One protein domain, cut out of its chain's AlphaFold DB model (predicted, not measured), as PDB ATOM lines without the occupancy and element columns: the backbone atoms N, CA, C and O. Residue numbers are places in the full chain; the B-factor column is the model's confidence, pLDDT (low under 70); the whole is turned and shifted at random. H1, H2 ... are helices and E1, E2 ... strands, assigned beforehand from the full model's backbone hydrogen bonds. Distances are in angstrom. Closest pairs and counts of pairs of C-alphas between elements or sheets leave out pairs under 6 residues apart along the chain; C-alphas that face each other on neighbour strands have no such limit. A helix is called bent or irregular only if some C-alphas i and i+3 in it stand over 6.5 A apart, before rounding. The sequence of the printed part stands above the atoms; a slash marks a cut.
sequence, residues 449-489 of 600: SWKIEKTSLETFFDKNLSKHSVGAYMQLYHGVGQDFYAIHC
ATOM      1  N   SER A 449     -58.428  29.107 -30.687       76.69
ATOM      2  CA  SER A 449     -57.215  29.179 -31.508       76.69
ATOM      3  C   SER A 449     -56.629  30.586 -31.472       76.69
ATOM      4  O   SER A 449     -57.311  31.550 -31.129       76.69
ATOM      5  N   TRP A 450     -55.340  30.716 -31.775       81.75
ATOM      6  CA  TRP A 450     -54.671  32.013 -31.801       81.75
ATOM      7  C   TRP A 450     -54.776  32.635 -33.190       81.75
ATOM      8  O   TRP A 450     -54.301  32.062 -34.170       81.75
ATOM      9  N   LYS A 451     -55.346  33.835 -33.268       81.12
ATOM     10  CA  LYS A 451     -55.221  34.703 -34.434       81.12
ATOM     11  C   LYS A 451     -53.995  35.586 -34.245       81.12
ATOM     12  O   LYS A 451     -53.902  36.330 -33.271       81.12
ATOM     13  N   ILE A 452     -53.046  35.468 -35.166       82.81
ATOM     14  CA  ILE A 452     -51.749  36.143 -35.105       82.81
ATOM     15  C   ILE A 452     -51.716  37.155 -36.244       82.81
ATOM     16  O   ILE A 452     -51.794  36.779 -37.409       82.81
ATOM     17  N   GLU A 453     -51.633  38.440 -35.916       79.25
ATOM     18  CA  GLU A 453     -51.596  39.508 -36.924       79.25
ATOM     19  C   GLU A 453     -50.162  39.806 -37.370       79.25
ATOM     20  O   GLU A 453     -49.919  40.263 -38.487       79.25
ATOM     21  N   LYS A 454     -49.185  39.484 -36.517       80.31
ATOM     22  CA  LYS A 454     -47.766  39.700 -36.777       80.31
ATOM     23  C   LYS A 454     -47.030  38.396 -37.068       80.31
ATOM     24  O   LYS A 454     -46.684  37.641 -36.159       80.31
ATOM     25  N   THR A 455     -46.671  38.195 -38.335       77.56
ATOM     26  CA  THR A 455     -46.042  36.965 -38.858       77.56
ATOM     27  C   THR A 455     -44.751  36.563 -38.131       77.56
ATOM     28  O   THR A 455     -44.424  35.385 -38.034       77.56
ATOM     29  N   SER A 456     -44.011  37.511 -37.540       78.50
ATOM     30  CA  SER A 456     -42.800  37.184 -36.767       78.50
ATOM     31  C   SER A 456     -43.080  36.366 -35.501       78.50
ATOM     32  O   SER A 456     -42.182  35.681 -35.013       78.50
ATOM     33  N   LEU A 457     -44.296  36.457 -34.949       78.88
ATOM     34  CA  LEU A 457     -44.685  35.767 -33.722       78.88
ATOM     35  C   LEU A 457     -45.204  34.349 -33.975       78.88
ATOM     36  O   LEU A 457     -45.128  33.545 -33.053       78.88
ATOM     37  N   GLU A 458     -45.635  34.006 -35.196       79.75
ATOM     38  CA  GLU A 458     -46.180  32.678 -35.552       79.75
ATOM     39  C   GLU A 458     -45.262  31.535 -35.109       79.75
ATOM     40  O   GLU A 458     -45.692  30.566 -34.486       79.75
ATOM     41  N   THR A 459     -43.952  31.711 -35.304       77.75
ATOM     42  CA  THR A 459     -42.948  30.696 -34.957       77.75
ATOM     43  C   THR A 459     -42.902  30.330 -33.466       77.75
ATOM     44  O   THR A 459     -42.363  29.272 -33.120       77.75
ATOM     45  N   PHE A 460     -43.442  31.176 -32.579       79.25
ATOM     46  CA  PHE A 460     -43.539  30.911 -31.141       79.25
ATOM     47  C   PHE A 460     -44.745  30.048 -30.761       79.25
ATOM     48  O   PHE A 460     -44.704  29.410 -29.712       79.25
ATOM     49  N   PHE A 461     -45.782  29.994 -31.601       81.25
ATOM     50  CA  PHE A 461     -47.001  29.214 -31.354       81.25
ATOM     51  C   PHE A 461     -46.856  27.759 -31.829       81.25
ATOM     52  O   PHE A 461     -47.507  26.862 -31.295       81.25
ATOM     53  N   ASP A 462     -45.901  27.495 -32.727       73.81
ATOM     54  CA  ASP A 462     -45.583  26.143 -33.208       73.81
ATOM     55  C   ASP A 462     -44.529  25.402 -32.365       73.81
ATOM     56  O   ASP A 462     -44.390  24.174 -32.461       73.81
ATOM     57  N   LYS A 463     -43.771  26.124 -31.527       73.56
ATOM     58  CA  LYS A 463     -42.623  25.595 -30.769       73.56
ATOM     59  C   LYS A 463     -42.878  25.576 -29.265       73.56
ATOM     60  O   LYS A 463     -43.422  26.507 -28.688       73.56
ATOM     61  N   ASN A 464     -42.355  24.551 -28.595       73.31
ATOM     62  CA  ASN A 464     -42.279  24.548 -27.137       73.31
ATOM     63  C   ASN A 464     -41.173  25.511 -26.682       73.31
ATOM     64  O   ASN A 464     -39.987  25.245 -26.889       73.31
ATOM     65  N   LEU A 465     -41.551  26.631 -26.065       74.94
ATOM     66  CA  LEU A 465     -40.593  27.588 -25.513       74.94
ATOM     67  C   LEU A 465     -39.936  27.034 -24.244       74.94
ATOM     68  O   LEU A 465     -40.600  26.515 -23.347       74.94
ATOM     69  N   SER A 466     -38.609  27.155 -24.162       71.50
ATOM     70  CA  SER A 466     -37.860  26.764 -22.968       71.50
ATOM     71  C   SER A 466     -38.047  27.793 -21.848       71.50
ATOM     72  O   SER A 466     -38.134  28.992 -22.110       71.50
ATOM     73  N   LYS A 467     -37.976  27.353 -20.584       67.75
ATOM     74  CA  LYS A 467     -38.030  28.234 -19.396       67.75
ATOM     75  C   LYS A 467     -36.914  29.294 -19.340       67.75
ATOM     76  O   LYS A 467     -36.984  30.200 -18.518       67.75
ATOM     77  N   HIS A 468     -35.895  29.191 -20.194       61.22
ATOM     78  CA  HIS A 468     -34.756  30.111 -20.249       61.22
ATOM     79  C   HIS A 468     -34.859  31.135 -21.394       61.22
ATOM     80  O   HIS A 468     -34.007  32.012 -21.519       61.22
ATOM     81  N   SER A 469     -35.922  31.082 -22.202       74.00
ATOM     82  CA  SER A 469     -36.147  31.964 -23.356       74.00
ATOM     83  C   SER A 469     -36.817  33.291 -22.963       74.00
ATOM     84  O   SER A 469     -37.842  33.669 -23.524       74.00
ATOM     85  N   VAL A 470     -36.240  34.011 -21.994       69.81
ATOM     86  CA  VAL A 470     -36.811  35.240 -21.394       69.81
ATOM     87  C   VAL A 470     -37.191  36.295 -22.444       69.81
ATOM     88  O   VAL A 470     -38.247  36.911 -22.336       69.81
ATOM     89  N   GLY A 471     -36.383  36.457 -23.498       75.69
ATOM     90  CA  GLY A 471     -36.673  37.403 -24.582       75.69
ATOM     91  C   GLY A 471     -37.938  37.066 -25.384       75.69
ATOM     92  O   GLY A 471     -38.698  37.969 -25.717       75.69
ATOM     93  N   ALA A 472     -38.209  35.780 -25.629       76.56
ATOM     94  CA  ALA A 472     -39.423  35.342 -26.324       76.56
ATOM     95  C   ALA A 472     -40.676  35.566 -25.458       76.56
ATOM     96  O   ALA A 472     -41.700  36.025 -25.955       76.56
ATOM     97  N   TYR A 473     -40.574  35.332 -24.143       78.00
ATOM     98  CA  TYR A 473     -41.665  35.628 -23.211       78.00
ATOM     99  C   TYR A 473     -41.971  37.122 -23.112       78.00
ATOM    100  O   TYR A 473     -43.140  37.488 -23.067       78.00
ATOM    101  N   MET A 474     -40.952  37.987 -23.116       75.19
ATOM    102  CA  MET A 474     -41.168  39.438 -23.141       75.19
ATOM    103  C   MET A 474     -41.879  39.883 -24.422       75.19
ATOM    104  O   MET A 474     -42.795  40.696 -24.352       75.19
ATOM    105  N   GLN A 475     -41.497  39.335 -25.579       79.44
ATOM    106  CA  GLN A 475     -42.155  39.656 -26.850       79.44
ATOM    107  C   GLN A 475     -43.616  39.208 -26.871       79.44
ATOM    108  O   GLN A 475     -44.477  39.981 -27.279       79.44
ATOM    109  N   LEU A 476     -43.910  38.002 -26.377       80.75
ATOM    110  CA  LEU A 476     -45.287  37.530 -26.256       80.75
ATOM    111  C   LEU A 476     -46.085  38.386 -25.273       80.75
ATOM    112  O   LEU A 476     -47.179  38.807 -25.613       80.75
ATOM    113  N   TYR A 477     -45.528  38.708 -24.101       80.69
ATOM    114  CA  TYR A 477     -46.196  39.530 -23.086       80.69
ATOM    115  C   TYR A 477     -46.620  40.902 -23.620       80.69
ATOM    116  O   TYR A 477     -47.729  41.346 -23.347       80.69
ATOM    117  N   HIS A 478     -45.758  41.554 -24.402       77.12
ATOM    118  CA  HIS A 478     -46.091  42.836 -25.023       77.12
ATOM    119  C   HIS A 478     -47.046  42.708 -26.217       77.12
ATOM    120  O   HIS A 478     -47.712  43.681 -26.544       77.12
ATOM    121  N   GLY A 479     -47.114  41.536 -26.858       75.44
ATOM    122  CA  GLY A 479     -47.955  41.299 -28.032       75.44
ATOM    123  C   GLY A 479     -49.381  40.823 -27.729       75.44
ATOM    124  O   GLY A 479     -50.224  40.896 -28.623       75.44
ATOM    125  N   VAL A 480     -49.679  40.341 -26.513       79.69
ATOM    126  CA  VAL A 480     -51.032  39.868 -26.152       79.69
ATOM    127  C   VAL A 480     -52.048  41.003 -26.312       79.69
ATOM    128  O   VAL A 480     -51.899  42.060 -25.703       79.69
ATOM    129  N   GLY A 481     -53.097  40.770 -27.104       67.06
ATOM    130  CA  GLY A 481     -54.191  41.722 -27.330       67.06
ATOM    131  C   GLY A 481     -53.878  42.834 -28.336       67.06
ATOM    132  O   GLY A 481     -54.759  43.635 -28.630       67.06
ATOM    133  N   GLN A 482     -52.651  42.883 -28.868       74.50
ATOM    134  CA  GLN A 482     -52.233  43.842 -29.899       74.50
ATOM    135  C   GLN A 482     -51.757  43.137 -31.170       74.50
ATOM    136  O   GLN A 482     -52.281  43.384 -32.245       74.50
ATOM    137  N   ASP A 483     -50.775  42.240 -31.041       78.38
ATOM    138  CA  ASP A 483     -50.159  41.519 -32.162       78.38
ATOM    139  C   ASP A 483     -50.782  40.116 -32.364       78.38
ATOM    140  O   ASP A 483     -50.615  39.502 -33.424       78.38
ATOM    141  N   PHE A 484     -51.463  39.576 -31.344       82.00
ATOM    142  CA  PHE A 484     -52.209  38.313 -31.402       82.00
ATOM    143  C   PHE A 484     -53.301  38.233 -30.319       82.00
ATOM    144  O   PHE A 484     -53.168  38.818 -29.239       82.00
ATOM    145  N   TYR A 485     -54.364  37.472 -30.579       80.06
ATOM    146  CA  TYR A 485     -55.483  37.243 -29.652       80.06
ATOM    147  C   TYR A 485     -56.138  35.876 -29.885       80.06
ATOM    148  O   TYR A 485     -55.939  35.244 -30.920       80.06
ATOM    149  N   ALA A 486     -56.892  35.396 -28.898       77.19
ATOM    150  CA  ALA A 486     -57.626  34.140 -29.001       77.19
ATOM    151  C   ALA A 486     -58.955  34.340 -29.755       77.19
ATOM    152  O   ALA A 486     -59.611  35.367 -29.591       77.19
ATOM    153  N   ILE A 487     -59.357  33.353 -30.556       76.12
ATOM    154  CA  ILE A 487     -60.638  33.269 -31.279       76.12
ATOM    155  C   ILE A 487     -61.284  31.893 -31.046       76.12
ATOM    156  O   ILE A 487     -60.577  30.923 -30.776       76.12
ATOM    157  N   HIS A 488     -62.611  31.783 -31.151       70.44
ATOM    158  CA  HIS A 488     -63.323  30.512 -30.951       70.44
ATOM    159  C   HIS A 488     -63.064  29.525 -32.104       70.44
ATOM    160  O   HIS A 488     -63.072  29.912 -33.275       70.44
ATOM    161  N   CYS A 489     -62.871  28.244 -31.788       65.38
ATOM    162  CA  CYS A 489     -62.760  27.174 -32.786       65.38
ATOM    163  C   CYS A 489     -64.157  26.685 -33.215       65.38
ATOM    164  O   CYS A 489     -64.578  25.595 -32.837       65.38
TER     165      CYS A 489
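What this domain is: This is residues 449 to 489 of the 600 residues of the protein "FAD-binding FR-type domain-containing protein" of Aspergillus uvarum CBS 121591 (UniProt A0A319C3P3). The printed part is one drawn-out loop of chain, closed at one end by a small ribbon of two strands, E1 and E2, with two helices, H1 and H2, on its way out and back. The helices stand steeply to each other with few contacts between them, and the turn at the far end, residues 466 to 471, stands free. The printed part has 41 residues, with two named helices and two named strands in the order E1, H1, H2, E2; the sheet, order E1 - E2, is antiparallel, and the class is mixed, helices and strands. The whole is compact, with a radius of gyration of the C-alphas of 10.3 A, and elongated in outline, spanning 30 by 18 by 15 A.

How they stand to each other: Begin at the first printed residues, 449 to 452, which are strand E1, and look for its antiparallel neighbour E2, residues 484 to 488, at 147 degrees between their directions. C-alphas 450 and 486 face each other at 4.6 A; N 449 and O 487 are within hydrogen-bond range at 2.8 A, and so are N 485 and O 451 at 3.0 A. Going on from E1, a tight link leads to helix H1, residues 455 to 461. The closest C-alphas of E1 and H1 are those of Ile 452 and Glu 458, 6.6 A apart. H1 and E2 are only just apart, their closest C-alphas being 8.3 A from each other. A short link then leads to helix H2, residues 470 to 479. H1 and H2 are close but not clearly touching; their closest C-alphas are those of Leu 457 and Leu 476, 7.7 A apart. They run opposite ways at a steep tilt of 62 degrees. H2 and E1 are apart. In H2 every O i to N i+4 pair is within hydrogen-bond range; in H1 it is 0 of 3, while 3 of 4 O i to N i+3 pairs are within range.

Where its parts are: Find C-alpha 449 at (-57.215, 29.179, -31.508); from there E1 runs 9.6 A to C-alpha 452. H1 measures 10.8 A from C-alpha 455 to C-alpha 461 and is only just irregular: C-alphas 456 and 459 are 6.7 A apart. H2, the longest helix, starts at C-alpha 470, at (-36.811, 35.240, -21.394), and runs 14.3 A to C-alpha 479. E2 covers 13.6 A from C-alpha 484 to C-alpha 488, at (-63.323, 30.512, -30.951).

The domain as a whole: The two C-alphas farthest apart are those of His 468 and Cys 489, at 30.8 A, while those of Ser 449 and Cys 489, the first and last printed, are 6.0 A apart. The printed part has no cut and no long link; the link from H2 to E2 is tight. The mean pLDDT of the printed part is 76.2, and it is under 70 at residues 467 to 468, 470, 481 and 489.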